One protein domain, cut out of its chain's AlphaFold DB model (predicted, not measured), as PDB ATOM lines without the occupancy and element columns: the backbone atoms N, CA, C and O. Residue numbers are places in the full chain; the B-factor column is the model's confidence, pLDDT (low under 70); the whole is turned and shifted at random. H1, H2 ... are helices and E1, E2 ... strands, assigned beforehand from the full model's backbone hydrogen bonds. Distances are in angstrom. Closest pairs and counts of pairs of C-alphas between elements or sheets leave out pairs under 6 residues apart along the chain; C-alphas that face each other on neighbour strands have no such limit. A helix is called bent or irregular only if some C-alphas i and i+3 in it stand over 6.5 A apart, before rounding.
ATOM      1  N   GLY A 397      -3.349   1.947 -15.620       86.56
ATOM      2  CA  GLY A 397      -3.413   2.708 -16.860       86.56
ATOM      3  C   GLY A 397      -4.604   2.241 -17.687       86.56
ATOM      4  O   GLY A 397      -5.290   1.280 -17.327       86.56
ATOM      5  N   THR A 398      -4.914   2.963 -18.753       89.38
ATOM      6  CA  THR A 398      -5.968   2.578 -19.695       89.38
ATOM      7  C   THR A 398      -5.339   1.769 -20.829       89.38
ATOM      8  O   THR A 398      -4.455   2.300 -21.496       89.38
ATOM      9  N   PRO A 399      -5.774   0.519 -21.097       92.38
ATOM     10  CA  PRO A 399      -5.088  -0.400 -22.011       92.38
ATOM     11  C   PRO A 399      -4.679   0.165 -23.381       92.38
ATOM     12  O   PRO A 399      -3.592  -0.139 -23.856       92.38
ATOM     13  N   SER A 400      -5.512   1.004 -24.007       92.06
ATOM     14  CA  SER A 400      -5.218   1.616 -25.319       92.06
ATOM     15  C   SER A 400      -4.207   2.766 -25.296       92.06
ATOM     16  O   SER A 400      -3.768   3.194 -26.359       92.06
ATOM     17  N   TYR A 401      -3.852   3.272 -24.116       95.69
ATOM     18  CA  TYR A 401      -2.935   4.403 -23.928       95.69
ATOM     19  C   TYR A 401      -1.761   4.058 -23.006       95.69
ATOM     20  O   TYR A 401      -0.926   4.909 -22.722       95.69
ATOM     21  N   MET A 402      -1.675   2.811 -22.540       94.38
ATOM     22  CA  MET A 402      -0.640   2.366 -21.617       94.38
ATOM     23  C   MET A 402       0.346   1.415 -22.287       94.38
ATOM     24  O   MET A 402       0.007   0.640 -23.177       94.38
ATOM     25  N   THR A 403       1.566   1.428 -21.774       96.38
ATOM     26  CA  THR A 403       2.647   0.501 -22.118       96.38
ATOM     27  C   THR A 403       2.888  -0.484 -20.969       96.38
ATOM     28  O   THR A 403       2.452  -0.227 -19.840       96.38
ATOM     29  N   PRO A 404       3.642  -1.580 -21.183       96.56
ATOM     30  CA  PRO A 404       3.954  -2.530 -20.122       96.56
ATOM     31  C   PRO A 404       4.591  -1.871 -18.900       96.56
ATOM     32  O   PRO A 404       4.263  -2.267 -17.791       96.56
ATOM     33  N   SER A 405       5.404  -0.818 -19.056       95.81
ATOM     34  CA  SER A 405       6.089  -0.153 -17.933       95.81
ATOM     35  C   SER A 405       5.143   0.506 -16.920       95.81
ATOM     36  O   SER A 405       5.564   0.836 -15.815       95.81
ATOM     37  N   HIS A 406       3.855   0.656 -17.238       95.88
ATOM     38  CA  HIS A 406       2.845   1.076 -16.262       95.88
ATOM     39  C   HIS A 406       2.577   0.007 -15.197       95.88
ATOM     40  O   HIS A 406       2.133   0.331 -14.101       95.88
ATOM     41  N   LEU A 407       2.836  -1.263 -15.515       94.81
ATOM     42  CA  LEU A 407       2.452  -2.423 -14.715       94.81
ATOM     43  C   LEU A 407       3.571  -2.954 -13.818       94.81
ATOM     44  O   LEU A 407       3.335  -3.916 -13.089       94.81
ATOM     45  N   PHE A 408       4.776  -2.388 -13.872       94.88
ATOM     46  CA  PHE A 408       5.955  -2.887 -13.158       94.88
ATOM     47  C   PHE A 408       6.497  -1.846 -12.178       94.88
ATOM     48  O   PHE A 408       6.316  -0.644 -12.377       94.88
ATOM     49  N   SER A 409       7.109  -2.324 -11.095       94.44
ATOM     50  CA  SER A 409       7.629  -1.469 -10.026       94.44
ATOM     51  C   SER A 409       8.790  -0.579 -10.486       94.44
ATOM     52  O   SER A 409       9.516  -0.915 -11.422       94.44
ATOM     53  N   ASN A 410       9.021   0.528  -9.775       94.81
ATOM     54  CA  ASN A 410      10.179   1.396  -9.975       94.81
ATOM     55  C   ASN A 410      11.482   0.602  -9.838       94.81
ATOM     56  O   ASN A 410      12.409   0.865 -10.591       94.81
ATOM     57  N   HIS A 411      11.537  -0.403  -8.954       93.56
ATOM     58  CA  HIS A 411      12.688  -1.301  -8.833       93.56
ATOM     59  C   HIS A 411      12.940  -2.067 -10.134       93.56
ATOM     60  O   HIS A 411      14.035  -2.014 -10.678       93.56
ATOM     61  N   ALA A 412      11.919  -2.731 -10.681       92.94
ATOM     62  CA  ALA A 412      12.063  -3.473 -11.930       92.94
ATOM     63  C   ALA A 412      12.416  -2.562 -13.115       92.94
ATOM     64  O   ALA A 412      13.211  -2.938 -13.972       92.94
ATOM     65  N   LEU A 413      11.853  -1.351 -13.164       93.62
ATOM     66  CA  LEU A 413      12.216  -0.360 -14.176       93.62
ATOM     67  C   LEU A 413      13.652   0.147 -13.978       93.62
ATOM     68  O   LEU A 413      14.366   0.330 -14.961       93.62
ATOM     69  N   GLN A 414      14.102   0.333 -12.738       92.25
ATOM     70  CA  GLN A 414      15.472   0.727 -12.412       92.25
ATOM     71  C   GLN A 414      16.478  -0.368 -12.797       92.25
ATOM     72  O   GLN A 414      17.530  -0.047 -13.342       92.25
ATOM     73  N   ASP A 415      16.149  -1.646 -12.599       90.44
ATOM     74  CA  ASP A 415      17.001  -2.772 -13.014       90.44
ATOM     75  C   ASP A 415      17.236  -2.793 -14.533       90.44
ATOM     76  O   ASP A 415      18.280  -3.237 -15.014       90.44
ATOM     77  N   VAL A 416      16.262  -2.304 -15.305       88.75
ATOM     78  CA  VAL A 416      16.293  -2.338 -16.773       88.75
ATOM     79  C   VAL A 416      16.884  -1.060 -17.354       88.75
ATOM     80  O   VAL A 416      17.739  -1.120 -18.236       88.75
ATOM     81  N   PHE A 417      16.431   0.096 -16.871       86.62
ATOM     82  CA  PHE A 417      16.748   1.408 -17.439       86.62
ATOM     83  C   PHE A 417      17.789   2.187 -16.624       86.62
ATOM     84  O   PHE A 417      18.298   3.213 -17.082       86.62
ATOM     85  N   GLY A 418      18.138   1.728 -15.420       86.88
ATOM     86  CA  GLY A 418      19.076   2.404 -14.526       86.88
ATOM     87  C   GLY A 418      18.681   3.858 -14.269       86.88
ATOM     88  O   GLY A 418      17.506   4.195 -14.149       86.88
ATOM     89  N   MET A 419      19.676   4.749 -14.266       83.88
ATOM     90  CA  MET A 419      19.501   6.194 -14.040       83.88
ATOM     91  C   MET A 419      18.552   6.892 -15.033       83.88
ATOM     92  O   MET A 419      18.210   8.053 -14.839       83.88
ATOM     93  N   GLN A 420      18.131   6.213 -16.101       84.56
ATOM     94  CA  GLN A 420      17.256   6.759 -17.136       84.56
ATOM     95  C   GLN A 420      15.777   6.420 -16.907       84.56
ATOM     96  O   GLN A 420      14.925   6.905 -17.651       84.56
ATOM     97  N   MET A 421      15.461   5.634 -15.871       89.81
ATOM     98  CA  MET A 421      14.094   5.313 -15.452       89.81
ATOM     99  C   MET A 421      13.166   6.545 -15.352       89.81
ATOM    100  O   MET A 421      12.042   6.447 -15.849       89.81
ATOM    101  N   PRO A 422      13.603   7.735 -14.877       89.50
ATOM    102  CA  PRO A 422      12.756   8.932 -14.876       89.50
ATOM    103  C   PRO A 422      12.206   9.315 -16.261       89.50
ATOM    104  O   PRO A 422      11.052   9.717 -16.387       89.50
ATOM    105  N   GLY A 423      13.004   9.144 -17.323       89.56
ATOM    106  CA  GLY A 423      12.583   9.432 -18.698       89.56
ATOM    107  C   GLY A 423      11.513   8.469 -19.222       89.56
ATOM    108  O   GLY A 423      10.754   8.823 -20.120       89.56
ATOM    109  N   ILE A 424      11.398   7.271 -18.639       92.94
ATOM    110  CA  ILE A 424      10.377   6.290 -19.021       92.94
ATOM    111  C   ILE A 424       8.981   6.785 -18.650       92.94
ATOM    112  O   ILE A 424       8.058   6.572 -19.429       92.94
ATOM    113  N   ILE A 436      -3.648   9.619 -28.846       98.50
ATOM    114  CA  ILE A 436      -4.588  10.747 -28.779       98.50
ATOM    115  C   ILE A 436      -4.557  11.564 -30.074       98.50
ATOM    116  O   ILE A 436      -5.616  11.855 -30.616       98.50
ATOM    117  N   ILE A 437      -3.379  11.880 -30.616       98.50
ATOM    118  CA  ILE A 437      -3.223  12.617 -31.881       98.50
ATOM    119  C   ILE A 437      -3.873  11.855 -33.030       98.50
ATOM    120  O   ILE A 437      -4.635  12.438 -33.800       98.50
ATOM    121  N   PHE A 438      -3.653  10.542 -33.112       98.38
ATOM    122  CA  PHE A 438      -4.330   9.713 -34.105       98.38
ATOM    123  C   PHE A 438      -5.859   9.749 -33.934       98.38
ATOM    124  O   PHE A 438      -6.586   9.844 -34.924       98.38
ATOM    125  N   TYR A 439      -6.359   9.734 -32.693       96.50
ATOM    126  CA  TYR A 439      -7.790   9.852 -32.408       96.50
ATOM    127  C   TYR A 439      -8.359  11.228 -32.783       96.50
ATOM    128  O   TYR A 439      -9.415  11.289 -33.408       96.50
ATOM    129  N   ILE A 440      -7.651  12.324 -32.499       95.88
ATOM    130  CA  ILE A 440      -8.028  13.675 -32.947       95.88
ATOM    131  C   ILE A 440      -8.085  13.722 -34.475       95.88
ATOM    132  O   ILE A 440      -9.054  14.225 -35.041       95.88
ATOM    133  N   ALA A 441      -7.077  13.167 -35.148       94.75
ATOM    134  CA  ALA A 441      -6.981  13.192 -36.598       94.75
ATOM    135  C   ALA A 441      -8.086  12.370 -37.268       94.75
ATOM    136  O   ALA A 441      -8.661  12.831 -38.250       94.75
ATOM    137  N   THR A 442      -8.408  11.180 -36.749       92.19
ATOM    138  CA  THR A 442      -9.212  10.169 -37.468       92.19
ATOM    139  C   THR A 442     -10.562   9.834 -36.833       92.19
ATOM    140  O   THR A 442     -11.390   9.192 -37.479       92.19
ATOM    141  N   GLY A 443     -10.781  10.189 -35.565       90.00
ATOM    142  CA  GLY A 443     -11.920   9.723 -34.771       90.00
ATOM    143  C   GLY A 443     -11.855   8.232 -34.409       90.00
ATOM    144  O   GLY A 443     -12.828   7.679 -33.896       90.00
ATOM    145  N   ARG A 444     -10.731   7.547 -34.675       91.44
ATOM    146  CA  ARG A 444     -10.528   6.110 -34.420       91.44
ATOM    147  C   ARG A 444      -9.400   5.883 -33.413       91.44
ATOM    148  O   ARG A 444      -8.495   6.698 -33.279       91.44
ATOM    149  N   ARG A 445      -9.444   4.763 -32.687       93.94
ATOM    150  CA  ARG A 445      -8.374   4.378 -31.753       93.94
ATOM    151  C   ARG A 445      -7.206   3.745 -32.514       93.94
ATOM    152  O   ARG A 445      -7.423   2.946 -33.427       93.94
ATOM    153  N   LEU A 446      -5.985   4.093 -32.107       97.25
ATOM    154  CA  LEU A 446      -4.751   3.581 -32.710       97.25
ATOM    155  C   LEU A 446      -4.439   2.150 -32.247       97.25
ATOM    156  O   LEU A 446      -4.235   1.278 -33.080       97.25
ATOM    157  N   PHE A 447      -4.460   1.903 -30.933       97.06
ATOM    158  CA  PHE A 447      -4.058   0.626 -30.331       97.06
ATOM    159  C   PHE A 447      -5.254  -0.112 -29.712       97.06
ATOM    160  O   PHE A 447      -5.548   0.004 -28.520       97.06
ATOM    161  N   GLU A 448      -5.980  -0.874 -30.526       93.62
ATOM    162  CA  GLU A 448      -7.130  -1.683 -30.103       93.62
ATOM    163  C   GLU A 448      -6.754  -3.158 -29.945       93.62
ATOM    164  O   GLU A 448      -7.199  -3.821 -29.005       93.62
ATOM    165  N   LYS A 449      -5.933  -3.684 -30.859       95.12
ATOM    166  CA  LYS A 449      -5.428  -5.061 -30.825       95.12
ATOM    167  C   LYS A 449      -4.344  -5.188 -29.759       95.12
ATOM    168  O   LYS A 449      -4.436  -6.069 -28.907       95.12
ATOM    169  N   THR A 450      -3.388  -4.264 -29.746       96.19
ATOM    170  CA  THR A 450      -2.271  -4.225 -28.791       96.19
ATOM    171  C   THR A 450      -2.766  -4.071 -27.352       96.19
ATOM    172  O   THR A 450      -2.284  -4.755 -26.452       96.19
ATOM    173  N   ALA A 451      -3.810  -3.264 -27.131       94.50
ATOM    174  CA  ALA A 451      -4.430  -3.084 -25.815       94.50
ATOM    175  C   ALA A 451      -4.900  -4.402 -25.173       94.50
ATOM    176  O   ALA A 451      -4.896  -4.535 -23.950       94.50
ATOM    177  N   LYS A 452      -5.266  -5.411 -25.978       94.81
ATOM    178  CA  LYS A 452      -5.700  -6.730 -25.483       94.81
ATOM    179  C   LYS A 452      -4.565  -7.540 -24.857       94.81
ATOM    180  O   LYS A 452      -4.841  -8.505 -24.150       94.81
ATOM    181  N   LEU A 453      -3.307  -7.149 -25.073       95.06
ATOM    182  CA  LEU A 453      -2.150  -7.778 -24.438       95.06
ATOM    183  C   LEU A 453      -1.993  -7.354 -22.975       95.06
ATOM    184  O   LEU A 453      -1.460  -8.121 -22.181       95.06
ATOM    185  N   ILE A 454      -2.478  -6.171 -22.591       94.19
ATOM    186  CA  ILE A 454      -2.320  -5.638 -21.231       94.19
ATOM    187  C   ILE A 454      -2.909  -6.583 -20.163       94.19
ATOM    188  O   ILE A 454      -2.178  -6.931 -19.232       94.19
ATOM    189  N   PRO A 455      -4.163  -7.077 -20.274       91.69
ATOM    190  CA  PRO A 455      -4.688  -8.060 -19.325       91.69
ATOM    191  C   PRO A 455      -3.854  -9.346 -19.253       91.69
ATOM    192  O   PRO A 455      -3.673  -9.906 -18.171       91.69
ATOM    193  N   GLU A 456      -3.308  -9.807 -20.382       91.56
ATOM    194  CA  GLU A 456      -2.437 -10.985 -20.407       91.56
ATOM    195  C   GLU A 456      -1.100 -10.726 -19.715       91.56
ATOM    196  O   GLU A 456      -0.639 -11.573 -18.953       91.56
ATOM    197  N   ILE A 457      -0.512  -9.540 -19.881       92.62
ATOM    198  CA  ILE A 457       0.709  -9.136 -19.173       92.62
ATOM    199  C   ILE A 457       0.470  -9.137 -17.660       92.62
ATOM    200  O   ILE A 457       1.286  -9.677 -16.914       92.62
ATOM    201  N   ILE A 458      -0.677  -8.632 -17.192       90.56
ATOM    202  CA  ILE A 458      -1.057  -8.684 -15.768       90.56
ATOM    203  C   ILE A 458      -1.144 -10.143 -15.281       90.56
ATOM    204  O   ILE A 458      -0.600 -10.489 -14.225       90.56
ATOM    205  N   ARG A 459      -1.774 -11.033 -16.062       88.88
ATOM    206  CA  ARG A 459      -1.876 -12.472 -15.743       88.88
ATOM    207  C   ARG A 459      -0.515 -13.166 -15.727       88.88
ATOM    208  O   ARG A 459      -0.282 -14.034 -14.883       88.88
ATOM    209  N   VAL A 460       0.368 -12.835 -16.666       87.88
ATOM    210  CA  VAL A 460       1.731 -13.382 -16.751       87.88
ATOM    211  C   VAL A 460       2.568 -12.893 -15.580       87.88
ATOM    212  O   VAL A 460       3.191 -13.721 -14.926       87.88
ATOM    213  N   LYS A 461       2.513 -11.599 -15.246       87.88
ATOM    214  CA  LYS A 461       3.189 -11.035 -14.072       87.88
ATOM    215  C   LYS A 461       2.778 -11.774 -12.797       87.88
ATOM    216  O   LYS A 461       3.630 -12.270 -12.067       87.88
ATOM    217  N   THR A 462       1.472 -11.920 -12.578       85.62
ATOM    218  CA  THR A 462       0.921 -12.570 -11.377       85.62
ATOM    219  C   THR A 462       1.371 -14.032 -11.254       85.62
ATOM    220  O   THR A 462       1.798 -14.461 -10.184       85.62
ATOM    221  N   ARG A 463       1.340 -14.801 -12.353       85.56
ATOM    222  CA  ARG A 463       1.796 -16.207 -12.376       85.56
ATOM    223  C   ARG A 463       3.318 -16.357 -12.335       85.56
ATOM    224  O   ARG A 463       3.814 -17.331 -11.784       85.56
ATOM    225  N   GLY A 464       4.057 -15.431 -12.936       77.38
ATOM    226  CA  GLY A 464       5.519 -15.435 -12.969       77.38
ATOM    227  C   GLY A 464       6.117 -15.221 -11.584       77.38
ATOM    228  O   GLY A 464       7.025 -15.951 -11.195       77.38
ATOM    229  N   ILE A 465       5.521 -14.319 -10.798       75.62
ATOM    230  CA  ILE A 465       5.876 -14.124  -9.385       75.62
ATOM    231  C   ILE A 465       5.661 -15.424  -8.590       75.62
ATOM    232  O   ILE A 465       6.519 -15.810  -7.804       75.62
ATOM    233  N   GLN A 466       4.577 -16.167  -8.852       75.50
ATOM    234  CA  GLN A 466       4.338 -17.481  -8.227       75.50
ATOM    235  C   GLN A 466       5.353 -18.559  -8.649       75.50
ATOM    236  O   GLN A 466       5.482 -19.577  -7.974       75.50
ATOM    237  N   ARG A 467       6.056 -18.361  -9.769       79.50
ATOM    238  CA  ARG A 467       7.061 -19.280 -10.328       79.50
ATOM    239  C   ARG A 467       8.500 -18.800 -10.100       79.50
ATOM    240  O   ARG A 467       9.404 -19.308 -10.755       79.50
ATOM    241  N   ASN A 468       8.715 -17.850  -9.184       80.94
ATOM    242  CA  ASN A 468      10.018 -17.260  -8.848       80.94
ATOM    243  C   ASN A 468      10.756 -16.593 -10.028       80.94
ATOM    244  O   ASN A 468      11.979 -16.472  -9.994       80.94
ATOM    245  N   SER A 469      10.048 -16.146 -11.071       85.00
ATOM    246  CA  SER A 469      10.650 -15.296 -12.108       85.00
ATOM    247  C   SER A 469      10.870 -13.882 -11.575       85.00
ATOM    248  O   SER A 469      10.030 -13.362 -10.835       85.00
ATOM    249  N   THR A 470      11.966 -13.234 -11.971       89.00
ATOM    250  CA  THR A 470      12.221 -11.851 -11.549       89.00
ATOM    251  C   THR A 470      11.268 -10.881 -12.248       89.00
ATOM    252  O   THR A 470      10.870 -11.081 -13.400       89.00
ATOM    253  N   GLU A 471      10.899  -9.795 -11.566       90.38
ATOM    254  CA  GLU A 471      10.016  -8.777 -12.143       90.38
ATOM    255  C   GLU A 471      10.657  -8.115 -13.386       90.38
ATOM    256  O   GLU A 471       9.960  -7.847 -14.367       90.38
ATOM    257  N   MET A 472      11.989  -7.970 -13.393       91.12
ATOM    258  CA  MET A 472      12.790  -7.521 -14.538       91.12
ATOM    259  C   MET A 472      12.603  -8.411 -15.779       91.12
ATOM    260  O   MET A 472      12.321  -7.905 -16.866       91.12
ATOM    261  N   GLU A 473      12.765  -9.731 -15.656       89.94
ATOM    262  CA  GLU A 473      12.639 -10.660 -16.793       89.94
ATOM    263  C   GLU A 473      11.215 -10.670 -17.356       89.94
ATOM    264  O   GLU A 473      11.011 -10.652 -18.572       89.94
ATOM    265  N   LEU A 474      10.218 -10.652 -16.465       92.62
ATOM    266  CA  LEU A 474       8.808 -10.575 -16.843       92.62
ATOM    267  C   LEU A 474       8.506  -9.277 -17.599       92.62
ATOM    268  O   LEU A 474       7.778  -9.310 -18.596       92.62
ATOM    269  N   PHE A 475       9.086  -8.154 -17.166       94.31
ATOM    270  CA  PHE A 475       8.972  -6.883 -17.870       94.31
ATOM    271  C   PHE A 475       9.601  -6.943 -19.261       94.31
ATOM    272  O   PHE A 475       8.914  -6.622 -20.229       94.31
ATOM    273  N   LYS A 476      10.856  -7.399 -19.390       91.81
ATOM    274  CA  LYS A 476      11.544  -7.474 -20.692       91.81
ATOM    275  C   LYS A 476      10.747  -8.300 -21.702       91.81
ATOM    276  O   LYS A 476      10.474  -7.828 -22.802       91.81
ATOM    277  N   ASN A 477      10.288  -9.486 -21.300       91.38
ATOM    278  CA  ASN A 477       9.495 -10.365 -22.163       91.38
ATOM    279  C   ASN A 477       8.167  -9.722 -22.585       91.38
ATOM    280  O   ASN A 477       7.793  -9.769 -23.757       91.38
ATOM    281  N   SER A 478       7.469  -9.086 -21.640       94.50
ATOM    282  CA  SER A 478       6.214  -8.379 -21.916       94.50
ATOM    283  C   SER A 478       6.426  -7.178 -22.842       94.50
ATOM    284  O   SER A 478       5.612  -6.951 -23.734       94.50
ATOM    285  N   SER A 479       7.525  -6.438 -22.654       95.06
ATOM    286  CA  SER A 479       7.888  -5.270 -23.459       95.06
ATOM    287  C   SER A 479       8.096  -5.648 -24.926       95.06
ATOM    288  O   SER A 479       7.438  -5.074 -25.790       95.06
ATOM    289  N   ARG A 480       8.890  -6.691 -25.210       91.94
ATOM    290  CA  ARG A 480       9.152  -7.156 -26.588       91.94
ATOM    291  C   ARG A 480       7.878  -7.541 -27.333       91.94
ATOM    292  O   ARG A 480       7.660  -7.131 -28.471       91.94
ATOM    293  N   ILE A 481       7.027  -8.344 -26.689       94.44
ATOM    294  CA  ILE A 481       5.771  -8.814 -27.291       94.44
ATOM    295  C   ILE A 481       4.847  -7.625 -27.567       94.44
ATOM    296  O   ILE A 481       4.253  -7.540 -28.641       94.44
ATOM    297  N   PHE A 482       4.748  -6.702 -26.609       97.31
ATOM    298  CA  PHE A 482       3.921  -5.511 -26.736       97.31
ATOM    299  C   PHE A 482       4.386  -4.605 -27.878       97.31
ATOM    300  O   PHE A 482       3.574  -4.268 -28.733       97.31
ATOM    301  N   TRP A 483       5.668  -4.227 -27.926       96.50
ATOM    302  CA  TRP A 483       6.165  -3.274 -28.924       96.50
ATOM    303  C   TRP A 483       6.133  -3.828 -30.340       96.50
ATOM    304  O   TRP A 483       5.799  -3.088 -31.262       96.50
ATOM    305  N   LYS A 484       6.370  -5.133 -30.512       94.69
ATOM    306  CA  LYS A 484       6.189  -5.791 -31.808       94.69
ATOM    307  C   LYS A 484       4.739  -5.692 -32.293       94.69
ATOM    308  O   LYS A 484       4.499  -5.277 -33.423       94.69
ATOM    309  N   ALA A 485       3.774  -6.032 -31.437       97.38
ATOM    310  CA  ALA A 485       2.356  -5.925 -31.778       97.38
ATOM    311  C   ALA A 485       1.932  -4.466 -32.028       97.38
ATOM    312  O   ALA A 485       1.200  -4.191 -32.977       97.38
ATOM    313  N   ALA A 486       2.443  -3.532 -31.216       98.06
ATOM    314  CA  ALA A 486       2.193  -2.106 -31.365       98.06
ATOM    315  C   ALA A 486       2.716  -1.578 -32.707       98.06
ATOM    316  O   ALA A 486       2.017  -0.819 -33.364       98.06
ATOM    317  N   GLU A 487       3.916  -1.983 -33.134       97.00
ATOM    318  CA  GLU A 487       4.506  -1.562 -34.410       97.00
ATOM    319  C   GLU A 487       3.718  -2.109 -35.609       97.00
ATOM    320  O   GLU A 487       3.480  -1.382 -36.577       97.00
ATOM    321  N   GLU A 488       3.291  -3.372 -35.548       97.50
ATOM    322  CA  GLU A 488       2.451  -3.989 -36.579       97.50
ATOM    323  C   GLU A 488       1.104  -3.260 -36.712       97.50
ATOM    324  O   GLU A 488       0.728  -2.855 -37.816       97.50
ATOM    325  N   GLU A 489       0.411  -3.020 -35.594       98.31
ATOM    326  CA  GLU A 489      -0.866  -2.297 -35.580       98.31
ATOM    327  C   GLU A 489      -0.701  -0.827 -35.995       98.31
ATOM    328  O   GLU A 489      -1.517  -0.306 -36.754       98.31
ATOM    329  N   PHE A 490       0.374  -0.165 -35.560       98.38
ATOM    330  CA  PHE A 490       0.687   1.212 -35.937       98.38
ATOM    331  C   PHE A 490       0.815   1.357 -37.456       98.38
ATOM    332  O   PHE A 490       0.156   2.206 -38.056       98.38
ATOM    333  N   LYS A 491       1.605   0.487 -38.100       97.69
ATOM    334  CA  LYS A 491       1.787   0.491 -39.561       97.69
ATOM    335  C   LYS A 491       0.485   0.205 -40.308       97.69
ATOM    336  O   LYS A 491       0.228   0.837 -41.331       97.69
ATOM    337  N   GLU A 492      -0.322  -0.735 -39.814       98.00
ATOM    338  CA  GLU A 492      -1.644  -1.042 -40.373       98.00
ATOM    339  C   GLU A 492      -2.544   0.202 -40.345       98.00
ATOM    340  O   GLU A 492      -3.014   0.643 -41.392       98.00
ATOM    341  N   LYS A 493      -2.703   0.829 -39.174       97.56
ATOM    342  CA  LYS A 493      -3.577   1.995 -38.988       97.56
ATOM    343  C   LYS A 493      -3.099   3.230 -39.755       97.56
ATOM    344  O   LYS A 493      -3.929   3.940 -40.317       97.56
ATOM    345  N   LEU A 494      -1.788   3.485 -39.815       97.06
ATOM    346  CA  LEU A 494      -1.240   4.584 -40.619       97.06
ATOM    347  C   LEU A 494      -1.513   4.376 -42.104       97.06
ATOM    348  O   LEU A 494      -1.923   5.312 -42.782       97.06
ATOM    349  N   ARG A 495      -1.344   3.152 -42.616       97.06
ATOM    350  CA  ARG A 495      -1.649   2.839 -44.015       97.06
ATOM    351  C   ARG A 495      -3.133   3.036 -44.321       97.06
ATOM    352  O   ARG A 495      -3.455   3.651 -45.333       97.06
ATOM    353  N   ASP A 496      -4.011   2.548 -43.451       94.75
ATOM    354  CA  ASP A 496      -5.463   2.601 -43.658       94.75
ATOM    355  C   ASP A 496      -6.018   4.039 -43.610       94.75
ATOM    356  O   ASP A 496      -7.063   4.321 -44.195       94.75
ATOM    357  N   HIS A 497      -5.305   4.966 -42.959       93.81
ATOM    358  CA  HIS A 497      -5.681   6.379 -42.837       93.81
ATOM    359  C   HIS A 497      -4.686   7.352 -43.491       93.81
ATOM    360  O   HIS A 497      -4.765   8.554 -43.238       93.81
ATOM    361  N   ARG A 498      -3.782   6.855 -44.347       93.38
ATOM    362  CA  ARG A 498      -2.643   7.610 -44.893       93.38
ATOM    363  C   ARG A 498      -3.043   8.953 -45.481       93.38
ATOM    364  O   ARG A 498      -2.554   9.968 -45.012       93.38
ATOM    365  N   GLN A 499      -3.968   8.950 -46.443       89.69
ATOM    366  CA  GLN A 499      -4.380  10.165 -47.152       89.69
ATOM    367  C   GLN A 499      -4.771  11.275 -46.170       89.69
ATOM    368  O   GLN A 499      -4.250  12.379 -46.217       89.69
ATOM    369  N   ARG A 500      -5.604  10.938 -45.182       88.81
ATOM    370  CA  ARG A 500      -6.048  11.885 -44.161       88.81
ATOM    371  C   ARG A 500      -4.907  12.388 -43.270       88.81
ATOM    372  O   ARG A 500      -4.927  13.539 -42.860       88.81
ATOM    373  N   LEU A 501      -3.959  11.525 -42.913       95.31
ATOM    374  CA  LEU A 501      -2.824  11.889 -42.061       95.31
ATOM    375  C   LEU A 501      -1.765  12.709 -42.813       95.31
ATOM    376  O   LEU A 501      -1.100  13.541 -42.196       95.31
ATOM    377  N   GLU A 502      -1.611  12.478 -44.116       94.12
ATOM    378  CA  GLU A 502      -0.766  13.270 -45.012       94.12
ATOM    379  C   GLU A 502      -1.384  14.655 -45.262       94.12
ATOM    380  O   GLU A 502      -0.659  15.644 -45.226       94.12
ATOM    381  N   ASP A 503      -2.710  14.744 -45.427       91.69
ATOM    382  CA  ASP A 503      -3.417  16.005 -45.698       91.69
ATOM    383  C   ASP A 503      -3.386  16.984 -44.504       91.69
ATOM    384  O   ASP A 503      -3.370  18.199 -44.705       91.69
ATOM    385  N   ILE A 504      -3.323  16.484 -43.263       93.88
ATOM    386  CA  ILE A 504      -3.170  17.322 -42.060       93.88
ATOM    387  C   ILE A 504      -1.729  17.836 -41.983       93.88
ATOM    388  O   ILE A 504      -0.817  17.089 -41.616       93.88
ATOM    389  N   HIS A 505      -1.539  19.127 -42.255       93.19
ATOM    390  CA  HIS A 505      -0.235  19.785 -42.195       93.19
ATOM    391  C   HIS A 505      -0.125  20.649 -40.944       93.19
ATOM    392  O   HIS A 505      -0.823  21.640 -40.774       93.19
ATOM    393  N   LEU A 506       0.796  20.284 -40.059       94.62
ATOM    394  CA  LEU A 506       0.988  20.960 -38.786       94.62
ATOM    395  C   LEU A 506       2.067  22.028 -38.922       94.62
ATOM    396  O   LEU A 506       3.169  21.742 -39.392       94.62
ATOM    397  N   SER A 507       1.762  23.236 -38.455       93.44
ATOM    398  CA  SER A 507       2.746  24.301 -38.247       93.44
ATOM    399  C   SER A 507       3.117  24.342 -36.769       93.44
ATOM    400  O   SER A 507       2.398  24.917 -35.953       93.44
ATOM    401  N   LEU A 508       4.210  23.672 -36.408       92.25
ATOM    402  CA  LEU A 508       4.647  23.558 -35.024       92.25
ATOM    403  C   LEU A 508       5.347  24.846 -34.552       92.25
ATOM    404  O   LEU A 508       6.290  25.303 -35.205       92.25
ATOM    405  N   PRO A 509       4.952  25.391 -33.388       91.50
ATOM    406  CA  PRO A 509       5.726  26.389 -32.658       91.50
ATOM    407  C   PRO A 509       7.197  25.979 -32.471       91.50
ATOM    408  O   PRO A 509       7.507  24.806 -32.246       91.50
ATOM    409  N   GLY A 510       8.115  26.947 -32.563       89.44
ATOM    410  CA  GLY A 510       9.559  26.681 -32.510       89.44
ATOM    411  C   GLY A 510      10.014  26.035 -31.198       89.44
ATOM    412  O   GLY A 510      10.824  25.114 -31.215       89.44
ATOM    413  N   ASP A 511       9.417  26.437 -30.078       89.25
ATOM    414  CA  ASP A 511       9.649  25.849 -28.757       89.25
ATOM    415  C   ASP A 511       9.247  24.367 -28.690       89.25
ATOM    416  O   ASP A 511       9.932  23.573 -28.042       89.25
ATOM    417  N   LEU A 512       8.189  23.959 -29.402       91.69
ATOM    418  CA  LEU A 512       7.813  22.548 -29.516       91.69
ATOM    419  C   LEU A 512       8.818  21.758 -30.353       91.69
ATOM    420  O   LEU A 512       9.235  20.678 -29.931       91.69
ATOM    421  N   VAL A 513       9.258  22.299 -31.490       90.69
ATOM    422  CA  VAL A 513      10.301  21.670 -32.321       90.69
ATOM    423  C   VAL A 513      11.591  21.489 -31.518       90.69
ATOM    424  O   VAL A 513      12.176  20.402 -31.504       90.69
ATOM    425  N   ASP A 514      12.007  22.525 -30.792       89.44
ATOM    426  CA  ASP A 514      13.204  22.491 -29.956       89.44
ATOM    427  C   ASP A 514      13.067  21.501 -28.792       89.44
ATOM    428  O   ASP A 514      14.042  20.836 -28.436       89.44
ATOM    429  N   SER A 515      11.857  21.317 -28.248       89.88
ATOM    430  CA  SER A 515      11.596  20.357 -27.166       89.88
ATOM    431  C   SER A 515      11.815  18.889 -27.562       89.88
ATOM    432  O   SER A 515      12.085  18.055 -26.687       89.88
ATOM    433  N   PHE A 516      11.737  18.569 -28.861       90.25
ATOM    434  CA  PHE A 516      11.912  17.213 -29.386       90.25
ATOM    435  C   PHE A 516      13.376  16.814 -29.553       90.25
ATOM    436  O   PHE A 516      13.708  15.642 -29.379       90.25
ATOM    437  N   ARG A 517      14.271  17.765 -29.844       85.44
ATOM    438  CA  ARG A 517      15.694  17.471 -30.074       85.44
ATOM    439  C   ARG A 517      16.357  16.766 -28.878       85.44
ATOM    440  O   ARG A 517      16.992  15.737 -29.107       85.44
ATOM    441  N   PRO A 518      16.177  17.214 -27.618       87.00
ATOM    442  CA  PRO A 518      16.700  16.492 -26.461       87.00
ATOM    443  C   PRO A 518      16.197  15.048 -26.357       87.00
ATOM    444  O   PRO A 518      16.935  14.201 -25.871       87.00
ATOM    445  N   GLU A 519      14.979  14.735 -26.816       87.62
ATOM    446  CA  GLU A 519      14.457  13.361 -26.758       87.62
ATOM    447  C   GLU A 519      15.183  12.429 -27.723       87.62
ATOM    448  O   GLU A 519      15.505  11.297 -27.357       87.62
ATOM    449  N   VAL A 520      15.504  12.920 -28.921       86.94
ATOM    450  CA  VAL A 520      16.319  12.173 -29.886       86.94
ATOM    451  C   VAL A 520      17.699  11.899 -29.300       86.94
ATOM    452  O   VAL A 520      18.128  10.747 -29.246       86.94
ATOM    453  N   GLU A 521      18.372  12.941 -28.806       87.12
ATOM    454  CA  GLU A 521      19.723  12.825 -28.249       87.12
ATOM    455  C   GLU A 521      19.758  11.912 -27.025       87.12
ATOM    456  O   GLU A 521      20.634  11.051 -26.914       87.12
ATOM    457  N   ASN A 522      18.762  12.026 -26.142       85.44
ATOM    458  CA  ASN A 522      18.622  11.139 -24.999       85.44
ATOM    459  C   ASN A 522      18.465   9.696 -25.477       85.44
ATOM    460  O   ASN A 522      19.279   8.856 -25.115       85.44
ATOM    461  N   THR A 523      17.489   9.378 -26.332       85.69
ATOM    462  CA  THR A 523      17.295   8.017 -26.872       85.69
ATOM    463  C   THR A 523      18.553   7.466 -27.539       85.69
ATOM    464  O   THR A 523      18.932   6.321 -27.280       85.69
ATOM    465  N   LYS A 524      19.267   8.291 -28.309       87.25
ATOM    466  CA  LYS A 524      20.534   7.916 -28.940       87.25
ATOM    467  C   LYS A 524      21.600   7.565 -27.908       87.25
ATOM    468  O   LYS A 524      22.215   6.503 -28.001       87.25
ATOM    469  N   ALA A 525      21.790   8.416 -26.902       85.62
ATOM    470  CA  ALA A 525      22.744   8.183 -25.824       85.62
ATOM    471  C   ALA A 525      22.440   6.882 -25.062       85.62
ATOM    472  O   ALA A 525      23.365   6.133 -24.742       85.62
ATOM    473  N   ARG A 526      21.156   6.566 -24.843       82.69
ATOM    474  CA  ARG A 526      20.720   5.314 -24.201       82.69
ATOM    475  C   ARG A 526      21.084   4.084 -25.016       82.69
ATOM    476  O   ARG A 526      21.668   3.149 -24.476       82.69
ATOM    477  N   LEU A 527      20.789   4.098 -26.315       84.69
ATOM    478  CA  LEU A 527      21.137   2.997 -27.215       84.69
ATOM    479  C   LEU A 527      22.655   2.804 -27.296       84.69
ATOM    480  O   LEU A 527      23.133   1.673 -27.252       84.69
ATOM    481  N   ILE A 528      23.426   3.894 -27.352       87.44
ATOM    482  CA  ILE A 528      24.893   3.834 -27.343       87.44
ATOM    483  C   ILE A 528      25.412   3.217 -26.039       87.44
ATOM    484  O   ILE A 528      26.302   2.368 -26.085       87.44
ATOM    485  N   ASP A 529      24.877   3.613 -24.882       85.19
ATOM    486  CA  ASP A 529      25.253   3.032 -23.587       85.19
ATOM    487  C   ASP A 529      24.879   1.544 -23.493       85.19
ATOM    488  O   ASP A 529      25.688   0.727 -23.048       85.19
ATOM    489  N   ALA A 530      23.702   1.160 -23.993       83.31
ATOM    490  CA  ALA A 530      23.272  -0.234 -24.058       83.31
ATOM    491  C   ALA A 530      24.199  -1.078 -24.951       83.31
ATOM    492  O   ALA A 530      24.658  -2.138 -24.524       83.31
ATOM    493  N   ILE A 531      24.556  -0.580 -26.143       88.19
ATOM    494  CA  ILE A 531      25.515  -1.232 -27.049       88.19
ATOM    495  C   ILE A 531      26.880  -1.370 -26.377       88.19
ATOM    496  O   ILE A 531      27.487  -2.438 -26.447       88.19
ATOM    497  N   LYS A 532      27.359  -0.319 -25.695       89.31
ATOM    498  CA  LYS A 532      28.622  -0.354 -24.944       89.31
ATOM    499  C   LYS A 532      28.592  -1.447 -23.885       89.31
ATOM    500  O   LYS A 532      29.476  -2.300 -23.879       89.31
ATOM    501  N   LYS A 533      27.578  -1.454 -23.018       86.69
ATOM    502  CA  LYS A 533      27.421  -2.463 -21.963       86.69
ATOM    503  C   LYS A 533      27.355  -3.872 -22.547       86.69
ATOM    504  O   LYS A 533      28.087  -4.746 -22.088       86.69
ATOM    505  N   TYR A 534      26.562  -4.077 -23.598       87.06
ATOM    506  CA  TYR A 534      26.431  -5.373 -24.258       87.06
ATOM    507  C   TYR A 534      27.771  -5.850 -24.845       87.06
ATOM    508  O   TYR A 534      28.257  -6.926 -24.483       87.06
ATOM    509  N   ALA A 535      28.447  -5.004 -25.631       88.38
ATOM    510  CA  ALA A 535      29.738  -5.306 -26.251       88.38
ATOM    511  C   ALA A 535      30.878  -5.551 -25.245       88.38
ATOM    512  O   ALA A 535      31.807  -6.298 -25.557       88.38
ATOM    513  N   HIS A 536      30.826  -4.950 -24.051       87.88
ATOM    514  CA  HIS A 536      31.818  -5.160 -22.987       87.88
ATOM    515  C   HIS A 536      31.479  -6.337 -22.060       87.88
ATOM    516  O   HIS A 536      32.377  -6.881 -21.422       87.88
ATOM    517  N   SER A 537      30.210  -6.747 -21.981       86.12
ATOM    518  CA  SER A 537      29.768  -7.876 -21.145       86.12
ATOM    519  C   SER A 537      30.019  -9.251 -21.776       86.12
ATOM    520  O   SER A 537      30.123 -10.255 -21.068       86.12
ATOM    521  N   GLN A 538      30.132  -9.310 -23.106       84.19
ATOM    522  CA  GLN A 538      30.377 -10.550 -23.839       84.19
ATOM    523  C   GLN A 538      31.817 -11.061 -23.654       84.19
ATOM    524  O   GLN A 538      32.770 -10.294 -23.522       84.19
ATOM    525  N   LYS A 539      31.979 -12.389 -23.665       86.00
ATOM    526  CA  LYS A 539      33.267 -13.069 -23.421       86.00
ATOM    527  C   LYS A 539      33.977 -13.544 -24.695       86.00
ATOM    528  O   LYS A 539      35.102 -14.028 -24.605       86.00
ATOM    529  N   LEU A 540      33.338 -13.427 -25.859       83.56
ATOM    530  CA  LEU A 540      33.802 -13.973 -27.142       83.56
ATOM    531  C   LEU A 540      34.936 -13.133 -27.752       83.56
ATOM    532  O   LEU A 540      35.918 -13.667 -28.260       83.56
ATOM    533  N   PHE A 541      34.829 -11.809 -27.650       82.38
ATOM    534  CA  PHE A 541      35.744 -10.826 -28.225       82.38
ATOM    535  C   PHE A 541      36.162  -9.753 -27.199       82.38
ATOM    536  O   PHE A 541      35.945  -8.560 -27.427       82.38
ATOM    537  N   PRO A 542      36.767 -10.116 -26.053       77.19
ATOM    538  CA  PRO A 542      37.018  -9.172 -24.959       77.19
ATOM    539  C   PRO A 542      37.975  -8.034 -25.353       77.19
ATOM    540  O   PRO A 542      37.845  -6.912 -24.881       77.19
ATOM    541  N   ARG A 543      38.912  -8.295 -26.275       85.56
ATOM    542  CA  ARG A 543      39.864  -7.289 -26.787       85.56
ATOM    543  C   ARG A 543      39.297  -6.406 -27.903       85.56
ATOM    544  O   ARG A 543      39.944  -5.437 -28.283       85.56
ATOM    545  N   GLN A 544      38.127  -6.745 -28.446       87.06
ATOM    546  CA  GLN A 544      37.499  -6.024 -29.560       87.06
ATOM    547  C   GLN A 544      36.203  -5.321 -29.137       87.06
ATOM    548  O   GLN A 544      35.537  -4.742 -29.983       87.06
ATOM    549  N   ALA A 545      35.853  -5.317 -27.844       86.00
ATOM    550  CA  ALA A 545      34.636  -4.680 -27.331       86.00
ATOM    551  C   ALA A 545      34.488  -3.214 -27.788       86.00
ATOM    552  O   ALA A 545      33.419  -2.803 -28.243       86.00
ATOM    553  N   GLN A 546      35.584  -2.447 -27.764       89.25
ATOM    554  CA  GLN A 546      35.599  -1.071 -28.265       89.25
ATOM    555  C   GLN A 546      35.414  -1.007 -29.791       89.25
ATOM    556  O   GLN A 546      34.625  -0.210 -30.282       89.25
ATOM    557  N   GLN A 547      36.055  -1.902 -30.551       90.25
ATOM    558  CA  GLN A 547      35.883  -1.972 -32.009       90.25
ATOM    559  C   GLN A 547      34.442  -2.333 -32.400       90.25
ATOM    560  O   GLN A 547      33.902  -1.757 -33.340       90.25
ATOM    561  N   LEU A 548      33.802  -3.249 -31.668       88.62
ATOM    562  CA  LEU A 548      32.390  -3.604 -31.843       88.62
ATOM    563  C   LEU A 548      31.472  -2.425 -31.499       88.62
ATOM    564  O   LEU A 548      30.483  -2.183 -32.193       88.62
ATOM    565  N   THR A 549      31.819  -1.661 -30.462       88.31
ATOM    566  CA  THR A 549      31.101  -0.441 -30.076       88.31
ATOM    567  C   THR A 549      31.165   0.614 -31.180       88.31
ATOM    568  O   THR A 549      30.124   1.159 -31.542       88.31
ATOM    569  N   ASP A 550      32.337   0.854 -31.767       90.38
ATOM    570  CA  ASP A 550      32.553   1.936 -32.740       90.38
ATOM    571  C   ASP A 550      32.196   1.544 -34.187       90.38
ATOM    572  O   ASP A 550      32.020   2.404 -35.050       90.38
ATOM    573  N   ALA A 551      32.059   0.247 -34.478       91.00
ATOM    574  CA  ALA A 551      31.711  -0.247 -35.807       91.00
ATOM    575  C   ALA A 551      30.326   0.238 -36.276       91.00
ATOM    576  O   ALA A 551      29.359   0.260 -35.511       91.00
ATOM    577  N   SER A 552      30.196   0.553 -37.566       91.62
ATOM    578  CA  SER A 552      28.895   0.842 -38.182       91.62
ATOM    579  C   SER A 552      28.048  -0.425 -38.354       91.62
ATOM    580  O   SER A 552      28.584  -1.538 -38.386       91.62
ATOM    581  N   VAL A 553      26.730  -0.266 -38.549       92.50
ATOM    582  CA  VAL A 553      25.810  -1.380 -38.866       92.50
ATOM    583  C   VAL A 553      26.334  -2.194 -40.043       92.50
ATOM    584  O   VAL A 553      26.393  -3.420 -39.985       92.50
ATOM    585  N   LYS A 554      26.793  -1.514 -41.101       93.19
ATOM    586  CA  LYS A 554      27.358  -2.151 -42.297       93.19
ATOM    587  C   LYS A 554      28.568  -3.036 -41.976       93.19
ATOM    588  O   LYS A 554      28.701  -4.109 -42.562       93.19
ATOM    589  N   ILE A 555      29.448  -2.611 -41.067       93.44
ATOM    590  CA  ILE A 555      30.620  -3.401 -40.662       93.44
ATOM    591  C   ILE A 555      30.181  -4.653 -39.896       93.44
ATOM    592  O   ILE A 555      30.624  -5.747 -40.247       93.44
ATOM    593  N   ILE A 556      29.282  -4.512 -38.916       93.31
ATOM    594  CA  ILE A 556      28.763  -5.642 -38.129       93.31
ATOM    595  C   ILE A 556      28.020  -6.644 -39.023       93.31
ATOM    596  O   ILE A 556      28.330  -7.834 -38.996       93.31
ATOM    597  N   ARG A 557      27.136  -6.168 -39.910       93.19
ATOM    598  CA  ARG A 557      26.433  -7.000 -40.902       93.19
ATOM    599  C   ARG A 557      27.405  -7.778 -41.787       93.19
ATOM    600  O   ARG A 557      27.238  -8.975 -41.999       93.19
ATOM    601  N   ASN A 558      28.450  -7.120 -42.290       92.69
ATOM    602  CA  ASN A 558      29.462  -7.783 -43.111       92.69
ATOM    603  C   ASN A 558      30.237  -8.851 -42.327       92.69
ATOM    604  O   ASN A 558      30.594  -9.877 -42.902       92.69
ATOM    605  N   GLN A 559      30.510  -8.630 -41.038       89.62
ATOM    606  CA  GLN A 559      31.117  -9.647 -40.178       89.62
ATOM    607  C   GLN A 559      30.166 -10.826 -39.953       89.62
ATOM    608  O   GLN A 559      30.601 -11.964 -40.114       89.62
ATOM    609  N   ARG A 560      28.874 -10.583 -39.688       92.69
ATOM    610  CA  ARG A 560      27.866 -11.648 -39.564       92.69
ATOM    611  C   ARG A 560      27.795 -12.503 -40.826       92.69
ATOM    612  O   ARG A 560      27.960 -13.712 -40.743       92.69
ATOM    613  N   ILE A 561      27.659 -11.879 -41.999       91.50
ATOM    614  CA  ILE A 561      27.602 -12.589 -43.290       91.50
ATOM    615  C   ILE A 561      28.873 -13.418 -43.529       91.50
ATOM    616  O   ILE A 561      28.808 -14.498 -44.112       91.50
ATOM    617  N   LYS A 562      30.047 -12.939 -43.089       89.38
ATOM    618  CA  LYS A 562      31.282 -13.736 -43.144       89.38
ATOM    619  C   LYS A 562      31.178 -14.975 -42.255       89.38
ATOM    620  O   LYS A 562      31.478 -16.056 -42.739       89.38
ATOM    621  N   TRP A 563      30.707 -14.840 -41.016       86.81
ATOM    622  CA  TRP A 563      30.506 -15.963 -40.088       86.81
ATOM    623  C   TRP A 563      29.425 -16.960 -40.540       86.81
ATOM    624  O   TRP A 563      29.554 -18.163 -40.312       86.81
ATOM    625  N   GLU A 564      28.393 -16.503 -41.248       87.44
ATOM    626  CA  GLU A 564      27.390 -17.374 -41.881       87.44
ATOM    627  C   GLU A 564      27.989 -18.211 -43.019       87.44
ATOM    628  O   GLU A 564      27.585 -19.352 -43.225       87.44
ATOM    629  N   LYS A 565      28.987 -17.671 -43.727       85.50
ATOM    630  CA  LYS A 565      29.657 -18.327 -44.861       85.50
ATOM    631  C   LYS A 565      30.868 -19.181 -44.480       85.50
ATOM    632  O   LYS A 565      31.386 -19.874 -45.353       85.50
ATOM    633  N   ILE A 566      31.343 -19.121 -43.234       80.19
ATOM    634  CA  ILE A 566      32.418 -20.002 -42.757       80.19
ATOM    635  C   ILE A 566      31.910 -21.448 -42.769       80.19
ATOM    636  O   ILE A 566      30.814 -21.744 -42.285       80.19
ATOM    637  N   ASP A 567      32.711 -22.335 -43.351       62.91
ATOM    638  CA  ASP A 567      32.432 -23.764 -43.409       62.91
ATOM    639  C   ASP A 567      32.408 -24.344 -41.978       62.91
ATOM    640  O   ASP A 567      33.371 -24.119 -41.234       62.91
ATOM    641  N   PRO A 568      31.337 -25.045 -41.546       59.69
ATOM    642  CA  PRO A 568      31.287 -25.682 -40.230       59.69
ATOM    643  C   PRO A 568      32.474 -26.619 -39.947       59.69
ATOM    644  O   PRO A 568      32.790 -26.849 -38.782       59.69
ATOM    645  N   GLU A 569      33.147 -27.131 -40.983       55.66
ATOM    646  CA  GLU A 569      34.324 -28.000 -40.852       55.66
ATOM    647  C   GLU A 569      35.622 -27.241 -40.491       55.66
ATOM    648  O   GLU A 569      36.623 -27.854 -40.116       55.66
ATOM    649  N   GLN A 570      35.631 -25.900 -40.527       58.50
ATOM    650  CA  GLN A 570      36.789 -25.075 -40.157       58.50
ATOM    651  C   GLN A 570      36.840 -24.769 -38.647       58.50
ATOM    652  O   GLN A 570      36.606 -23.640 -38.226       58.50
ATOM    653  N   ASN A 571      37.214 -25.765 -37.834       61.03
ATOM    654  CA  ASN A 571      37.817 -25.641 -36.487       61.03
ATOM    655  C   ASN A 571      37.145 -24.731 -35.423       61.03
ATOM    656  O   ASN A 571      37.772 -24.450 -34.398       61.03
ATOM    657  N   VAL A 572      35.895 -24.293 -35.592       70.12
ATOM    658  CA  VAL A 572      35.140 -23.563 -34.558       70.12
ATOM    659  C   VAL A 572      33.984 -24.439 -34.074       70.12
ATOM    660  O   VAL A 572      33.170 -24.852 -34.898       70.12
ATOM    661  N   PRO A 573      33.877 -24.726 -32.762       78.56
ATOM    662  CA  PRO A 573      32.755 -25.484 -32.221       78.56
ATOM    663  C   PRO A 573      31.403 -24.851 -32.612       78.56
ATOM    664  O   PRO A 573      31.279 -23.625 -32.503       78.56
ATOM    665  N   PRO A 574      30.389 -25.646 -33.013       76.69
ATOM    666  CA  PRO A 574      29.071 -25.138 -33.407       76.69
ATOM    667  C   PRO A 574      28.460 -24.171 -32.383       76.69
ATOM    668  O   PRO A 574      28.076 -23.064 -32.743       76.69
ATOM    669  N   ASP A 575      28.520 -24.511 -31.092       82.12
ATOM    670  CA  ASP A 575      28.000 -23.666 -30.008       82.12
ATOM    671  C   ASP A 575      28.669 -22.284 -29.954       82.12
ATOM    672  O   ASP A 575      28.029 -21.271 -29.677       82.12
ATOM    673  N   THR A 576      29.978 -22.216 -30.218       83.50
ATOM    674  CA  THR A 576      30.720 -20.947 -30.248       83.50
ATOM    675  C   THR A 576      30.347 -20.126 -31.475       83.50
ATOM    676  O   THR A 576      30.209 -18.907 -31.382       83.50
ATOM    677  N   ARG A 577      30.150 -20.781 -32.623       83.50
ATOM    678  CA  ARG A 577      29.682 -20.122 -33.844       83.50
ATOM    679  C   ARG A 577      28.293 -19.517 -33.645       83.50
ATOM    680  O   ARG A 577      28.101 -18.353 -33.987       83.50
ATOM    681  N   ASP A 578      27.369 -20.264 -33.051       86.81
ATOM    682  CA  ASP A 578      26.004 -19.802 -32.785       86.81
ATOM    683  C   ASP A 578      25.993 -18.618 -31.814       86.81
ATOM    684  O   ASP A 578      25.308 -17.624 -32.052       86.81
ATOM    685  N   GLN A 579      26.828 -18.657 -30.771       87.81
ATOM    686  CA  GLN A 579      27.001 -17.532 -29.845       87.81
ATOM    687  C   GLN A 579      27.563 -16.277 -30.534       87.81
ATOM    688  O   GLN A 579      27.129 -15.165 -30.233       87.81
ATOM    689  N   ILE A 580      28.509 -16.428 -31.469       88.69
ATOM    690  CA  ILE A 580      29.053 -15.304 -32.249       88.69
ATOM    691  C   ILE A 580      27.991 -14.728 -33.187       88.69
ATOM    692  O   ILE A 580      27.856 -13.507 -33.277       88.69
ATOM    693  N   LEU A 581      27.240 -15.585 -33.882       89.25
ATOM    694  CA  LEU A 581      26.164 -15.151 -34.770       89.25
ATOM    695  C   LEU A 581      25.075 -14.411 -33.994       89.25
ATOM    696  O   LEU A 581      24.694 -13.322 -34.417       89.25
ATOM    697  N   ALA A 582      24.656 -14.932 -32.838       89.00
ATOM    698  CA  ALA A 582      23.708 -14.267 -31.950       89.00
ATOM    699  C   ALA A 582      24.219 -12.884 -31.511       89.00
ATOM    700  O   ALA A 582      23.538 -11.885 -31.726       89.00
ATOM    701  N   LEU A 583      25.465 -12.795 -31.022       90.31
ATOM    702  CA  LEU A 583      26.078 -11.519 -30.636       90.31
ATOM    703  C   LEU A 583      26.061 -10.495 -31.786       90.31
ATOM    704  O   LEU A 583      25.734  -9.327 -31.579       90.31
ATOM    705  N   LEU A 584      26.451 -10.913 -32.995       91.19
ATOM    706  CA  LEU A 584      26.505 -10.025 -34.158       91.19
ATOM    707  C   LEU A 584      25.110  -9.632 -34.653       91.19
ATOM    708  O   LEU A 584      24.940  -8.496 -35.090       91.19
ATOM    709  N   MET A 585      24.123 -10.528 -34.576       90.94
ATOM    710  CA  MET A 585      22.723 -10.225 -34.891       90.94
ATOM    711  C   MET A 585      22.142  -9.195 -33.922       90.94
ATOM    712  O   MET A 585      21.522  -8.225 -34.366       90.94
ATOM    713  N   ASP A 586      22.392  -9.356 -32.625       89.00
ATOM    714  CA  ASP A 586      21.932  -8.423 -31.596       89.00
ATOM    715  C   ASP A 586      22.594  -7.050 -31.771       89.00
ATOM    716  O   ASP A 586      21.915  -6.023 -31.811       89.00
ATOM    717  N   LEU A 587      23.918  -7.010 -31.976       90.19
ATOM    718  CA  LEU A 587      24.641  -5.761 -32.240       90.19
ATOM    719  C   LEU A 587      24.197  -5.087 -33.544       90.19
ATOM    720  O   LEU A 587      24.094  -3.860 -33.582       90.19
ATOM    721  N   GLU A 588      23.945  -5.855 -34.609       92.44
ATOM    722  CA  GLU A 588      23.388  -5.327 -35.859       92.44
ATOM    723  C   GLU A 588      22.032  -4.669 -35.589       92.44
ATOM    724  O   GLU A 588      21.819  -3.525 -35.989       92.44
ATOM    725  N   THR A 589      21.158  -5.353 -34.848       88.31
ATOM    726  CA  THR A 589      19.805  -4.893 -34.518       88.31
ATOM    727  C   THR A 589      19.839  -3.614 -33.684       88.31
ATOM    728  O   THR A 589      19.260  -2.602 -34.086       88.31
ATOM    729  N   MET A 590      20.593  -3.605 -32.581       87.06
ATOM    730  CA  MET A 590      20.753  -2.428 -31.722       87.06
ATOM    731  C   MET A 590      21.346  -1.232 -32.476       87.06
ATOM    732  O   MET A 590      20.920  -0.096 -32.278       87.06
ATOM    733  N   LYS A 591      22.320  -1.450 -33.367       90.31
ATOM    734  CA  LYS A 591      22.913  -0.359 -34.154       90.31
ATOM    735  C   LYS A 591      21.974   0.136 -35.255       90.31
ATOM    736  O   LYS A 591      21.925   1.338 -35.497       90.31
ATOM    737  N   SER A 592      21.183  -0.739 -35.879       89.06
ATOM    738  CA  SER A 592      20.145  -0.329 -36.836       89.06
ATOM    739  C   SER A 592      19.068   0.541 -36.186       89.06
ATOM    740  O   SER A 592      18.511   1.408 -36.854       89.06
ATOM    741  N   LYS A 593      18.807   0.377 -34.882       87.00
ATOM    742  CA  LYS A 593      17.936   1.290 -34.123       87.00
ATOM    743  C   LYS A 593      18.474   2.727 -34.101       87.00
ATOM    744  O   LYS A 593      17.678   3.653 -34.199       87.00
ATOM    745  N   ILE A 594      19.797   2.922 -34.041       86.06
ATOM    746  CA  ILE A 594      20.417   4.260 -34.105       86.06
ATOM    747  C   ILE A 594      20.262   4.876 -35.500       86.06
ATOM    748  O   ILE A 594      19.889   6.039 -35.601       86.06
ATOM    749  N   GLU A 595      20.493   4.111 -36.572       86.75
ATOM    750  CA  GLU A 595      20.294   4.616 -37.943       86.75
ATOM    751  C   GLU A 595      18.831   5.030 -38.178       86.75
ATOM    752  O   GLU A 595      18.570   6.132 -38.656       86.75
ATOM    753  N   ARG A 596      17.869   4.208 -37.733       85.12
ATOM    754  CA  ARG A 596      16.434   4.549 -37.776       85.12
ATOM    755  C   ARG A 596      16.101   5.798 -36.964       85.12
ATOM    756  O   ARG A 596      15.236   6.574 -37.357       85.12
ATOM    757  N   LEU A 597      16.743   5.982 -35.813       84.94
ATOM    758  CA  LEU A 597      16.550   7.166 -34.981       84.94
ATOM    759  C   LEU A 597      17.005   8.437 -35.710       84.94
ATOM    760  O   LEU A 597      16.286   9.435 -35.687       84.94
ATOM    761  N   ASP A 598      18.153   8.378 -36.389       84.81
ATOM    762  CA  ASP A 598      18.680   9.485 -37.188       84.81
ATOM    763  C   ASP A 598      17.758   9.791 -38.385       84.81
ATOM    764  O   ASP A 598      17.413  10.953 -38.608       84.81
ATOM    765  N   GLU A 599      17.259   8.771 -39.091       85.81
ATOM    766  CA  GLU A 599      16.255   8.930 -40.159       85.81
ATOM    767  C   GLU A 599      14.967   9.595 -39.645       85.81
ATOM    768  O   GLU A 599      14.499  10.585 -40.213       85.81
ATOM    769  N   ASN A 600      14.425   9.104 -38.526       83.38
ATOM    770  CA  ASN A 600      13.202   9.632 -37.921       83.38
ATOM    771  C   ASN A 600      13.381  11.060 -37.393       83.38
ATOM    772  O   ASN A 600      12.446  11.855 -37.446       83.38
ATOM    773  N   SER A 601      14.571  11.410 -36.895       83.69
ATOM    774  CA  SER A 601      14.867  12.764 -36.416       83.69
ATOM    775  C   SER A 601      14.718  13.816 -37.519       83.69
ATOM    776  O   SER A 601      14.257  14.925 -37.254       83.69
ATOM    777  N   GLY A 602      15.000  13.439 -38.772       82.31
ATOM    778  CA  GLY A 602      14.830  14.296 -39.944       82.31
ATOM    779  C   GLY A 602      13.372  14.618 -40.293       82.31
ATOM    780  O   GLY A 602      13.136  15.512 -41.110       82.31
ATOM    781  N   LEU A 603      12.396  13.926 -39.689       83.31
ATOM    782  CA  LEU A 603      10.965  14.196 -39.874       83.31
ATOM    783  C   LEU A 603      10.502  15.436 -39.102       83.31
ATOM    784  O   LEU A 603       9.540  16.085 -39.512       83.31
ATOM    785  N   ILE A 604      11.180  15.782 -38.003       86.00
ATOM    786  CA  ILE A 604      10.804  16.923 -37.172       86.00
ATOM    787  C   ILE A 604      11.283  18.220 -37.810       86.00
ATOM    788  O   ILE A 604      12.474  18.523 -37.881       86.00
ATOM    789  N   LYS A 605      10.310  18.998 -38.273       87.00
ATOM    790  CA  LYS A 605      10.483  20.301 -38.908       87.00
ATOM    791  C   LYS A 605       9.379  21.242 -38.412       87.00
ATOM    792  O   LYS A 605       8.350  20.754 -37.947       87.00
ATOM    793  N   PRO A 606       9.541  22.572 -38.549       88.38
ATOM    794  CA  PRO A 606       8.480  23.530 -38.229       88.38
ATOM    795  C   PRO A 606       7.169  23.270 -38.978       88.38
ATOM    796  O   PRO A 606       6.103  23.584 -38.470       88.38
ATOM    797  N   SER A 607       7.246  22.672 -40.169       92.50
ATOM    798  CA  SER A 607       6.085  22.185 -40.907       92.50
ATOM    799  C   SER A 607       6.268  20.712 -41.257       92.50
ATOM    800  O   SER A 607       7.305  20.332 -41.809       92.50
ATOM    801  N   LEU A 608       5.283  19.887 -40.905       94.94
ATOM    802  CA  LEU A 608       5.271  18.443 -41.152       94.94
ATOM    803  C   LEU A 608       3.839  17.902 -41.232       94.94
ATOM    804  O   LEU A 608       2.916  18.489 -40.666       94.94
ATOM    805  N   SER A 609       3.657  16.763 -41.898       95.75
ATOM    806  CA  SER A 609       2.375  16.057 -41.892       95.75
ATOM    807  C   SER A 609       2.111  15.382 -40.542       95.75
ATOM    808  O   SER A 609       3.039  15.022 -39.807       95.75
ATOM    809  N   CYS A 610       0.836  15.152 -40.228       96.94
ATOM    810  CA  CYS A 610       0.439  14.388 -39.047       96.94
ATOM    811  C   CYS A 610       0.994  12.951 -39.083       96.94
ATOM    812  O   CYS A 610       1.428  12.439 -38.052       96.94
ATOM    813  N   GLU A 611       1.078  12.321 -40.264       96.69
ATOM    814  CA  GLU A 611       1.755  11.022 -40.427       96.69
ATOM    815  C   GLU A 611       3.229  11.086 -39.992       96.69
ATOM    816  O   GLU A 611       3.692  10.219 -39.244       96.69
ATOM    817  N   GLY A 612       3.963  12.122 -40.419       95.19
ATOM    818  CA  GLY A 612       5.365  12.323 -40.053       95.19
ATOM    819  C   GLY A 612       5.552  12.519 -38.548       95.19
ATOM    820  O   GLY A 612       6.435  11.897 -37.951       95.19
ATOM    821  N   LEU A 613       4.679  13.313 -37.918       96.62
ATOM    822  CA  LEU A 613       4.667  13.506 -36.466       96.62
ATOM    823  C   LEU A 613       4.406  12.191 -35.720       96.62
ATOM    824  O   LEU A 613       5.174  11.831 -34.829       96.62
ATOM    825  N   LEU A 614       3.344  11.464 -36.082       97.62
ATOM    826  CA  LEU A 614       2.987  10.190 -35.452       97.62
ATOM    827  C   LEU A 614       4.111   9.163 -35.595       97.62
ATOM    828  O   LEU A 614       4.439   8.475 -34.630       97.62
ATOM    829  N   THR A 615       4.719   9.086 -36.781       95.88
ATOM    830  CA  THR A 615       5.848   8.194 -37.072       95.88
ATOM    831  C   THR A 615       7.028   8.505 -36.162       95.88
ATOM    832  O   THR A 615       7.536   7.606 -35.489       95.88
ATOM    833  N   PHE A 616       7.425   9.777 -36.082       94.81
ATOM    834  CA  PHE A 616       8.473  10.209 -35.167       94.81
ATOM    835  C   PHE A 616       8.133   9.825 -33.725       94.81
ATOM    836  O   PHE A 616       8.904   9.119 -33.077       94.81
ATOM    837  N   MET A 617       6.965  10.241 -33.231       95.81
ATOM    838  CA  MET A 617       6.595  10.043 -31.834       95.81
ATOM    839  C   MET A 617       6.546   8.560 -31.453       95.81
ATOM    840  O   MET A 617       7.102   8.183 -30.418       95.81
ATOM    841  N   PHE A 618       5.943   7.716 -32.292       96.19
ATOM    842  CA  PHE A 618       5.842   6.285 -32.038       96.19
ATOM    843  C   PHE A 618       7.219   5.626 -31.941       96.19
ATOM    844  O   PHE A 618       7.510   4.953 -30.950       96.19
ATOM    845  N   TYR A 619       8.086   5.838 -32.936       92.44
ATOM    846  CA  TYR A 619       9.396   5.193 -32.938       92.44
ATOM    847  C   TYR A 619      10.316   5.733 -31.844       92.44
ATOM    848  O   TYR A 619      11.103   4.958 -31.310       92.44
ATOM    849  N   GLN A 620      10.192   7.002 -31.438       91.62
ATOM    850  CA  GLN A 620      10.919   7.500 -30.265       91.62
ATOM    851  C   GLN A 620      10.567   6.711 -29.001       91.62
ATOM    852  O   GLN A 620      11.455   6.250 -28.287       91.62
ATOM    853  N   ALA A 621       9.274   6.505 -28.747       93.25
ATOM    854  CA  ALA A 621       8.803   5.735 -27.602       93.25
ATOM    855  C   ALA A 621       9.208   4.253 -27.696       93.25
ATOM    856  O   ALA A 621       9.741   3.700 -26.732       93.25
ATOM    857  N   ALA A 622       9.002   3.626 -28.858       92.88
ATOM    858  CA  ALA A 622       9.300   2.214 -29.074       92.88
ATOM    859  C   ALA A 622      10.796   1.912 -28.917       92.88
ATOM    860  O   ALA A 622      11.164   1.039 -28.140       92.88
ATOM    861  N   LEU A 623      11.674   2.677 -29.572       88.69
ATOM    862  CA  LEU A 623      13.126   2.463 -29.503       88.69
ATOM    863  C   LEU A 623      13.691   2.684 -28.095       88.69
ATOM    864  O   LEU A 623      14.706   2.093 -27.735       88.69
ATOM    865  N   ALA A 624      13.042   3.537 -27.307       87.06
ATOM    866  CA  ALA A 624      13.445   3.860 -25.950       87.06
ATOM    867  C   ALA A 624      12.975   2.854 -24.889       87.06
ATOM    868  O   ALA A 624      13.612   2.742 -23.841       87.06
ATOM    869  N   MET A 625      11.837   2.191 -25.111       90.00
ATOM    870  CA  MET A 625      11.174   1.342 -24.111       90.00
ATOM    871  C   MET A 625      11.148  -0.145 -24.482       90.00
ATOM    872  O   MET A 625      10.885  -0.980 -23.610       90.00
ATOM    873  N   ASP A 626      11.410  -0.493 -25.740       84.88
ATOM    874  CA  ASP A 626      11.565  -1.878 -26.171       84.88
ATOM    875  C   ASP A 626      12.862  -2.468 -25.608       84.88
ATOM    876  O   ASP A 626      13.965  -1.977 -25.850       84.88
TER     877      ASP A 626
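This is residues 397 to 424 and 436 to 626 of the 628 residues of the protein "Protein kinase domain-containing protein" of Desulfobacteraceae bacterium (UniProt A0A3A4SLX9). Two long helices, H7 and H10, run side by side in opposite ways, and the shorter H11 packs on both to make a bundle of three; the helical hairpin of H4 and H5 lies on another side of H11. At one end of the body H10 folds back along H9, near where residues 569 to 575 stick out, and at the other end E1 and E2 form a tiny antiparallel sheet. The 219 printed residues include eleven named helices and two strands, in the order H1 to H6, E1, H7 to H10, E2, H11, and the class is mostly helix. The whole is compact, with a radius of gyration of the C-alphas of 20.0 A and spans of 61 by 44 by 33 A.

E1, residues 505 to 507, and E2, residues 607 to 609, are antiparallel at 152 degrees; N 506 and O 608, 2.8 A apart, are within hydrogen-bond range. H11, residues 610 to 625, is the hub, touching five helices. It touches H6, residues 498 to 503, closest at the C-alphas of Leu 501 and Glu 611, 4.9 A. With H7, residues 510 to 537, and H10, residues 574 to 601, it makes an up and down bundle, each helix running against the one before. H7 and H10 touch at a shallow tilt of 11 degrees, closest at C-alphas 524 and 594, 6.3 A. H5, residues 471 to 496, only just touches H11, with 3 pairs of C-alphas within 8 A, closest at 483 and 622, 6.3 A; it is apart from H7 and H10. Hairpins join H5 to H4, residues 450 to 466, H7 to H8, residues 545 to 550, and H10 to H9, residues 553 to 565. H1, residues 404 to 407, and H2, residues 410 to 424, touch H5, while H3, residues 436 to 442, only just touches H11, with 3 pairs within 8 A. Every O i to N i+4 pair is within hydrogen-bond range in H3, H5, H6, H8, H9 and H11, against 5 of 11 in H2, with 8 of 12 O i to N i+3 pairs, 9 of 13 in H4, 21 of 24 in H7 and 23 of 24 in H10; H1 is too short for such a pair.

H1 begins at C-alpha 404 (3.954, -2.530, -20.122), and H11 ends at C-alpha 625 (11.174, 1.342, -24.111). First to last C-alpha, H7 measures 41.6 A, H10 40.6 A, H5 36.9 A and H4 25.3 A, with a kink of 25 degrees near residue 457. H2 is irregular: C-alphas 416 and 419 are 9.5 A apart.

The C-alphas of Pro 509 and Glu 569, 62.0 A apart, are the farthest apart. Residues 425 to 435 are not printed, and C-alphas 424 and 436 are 18.4 A apart across the cut. Of the links printed whole, none is long. Mean pLDDT of the printed part is 89.5; residues 567 to 571 are under 70.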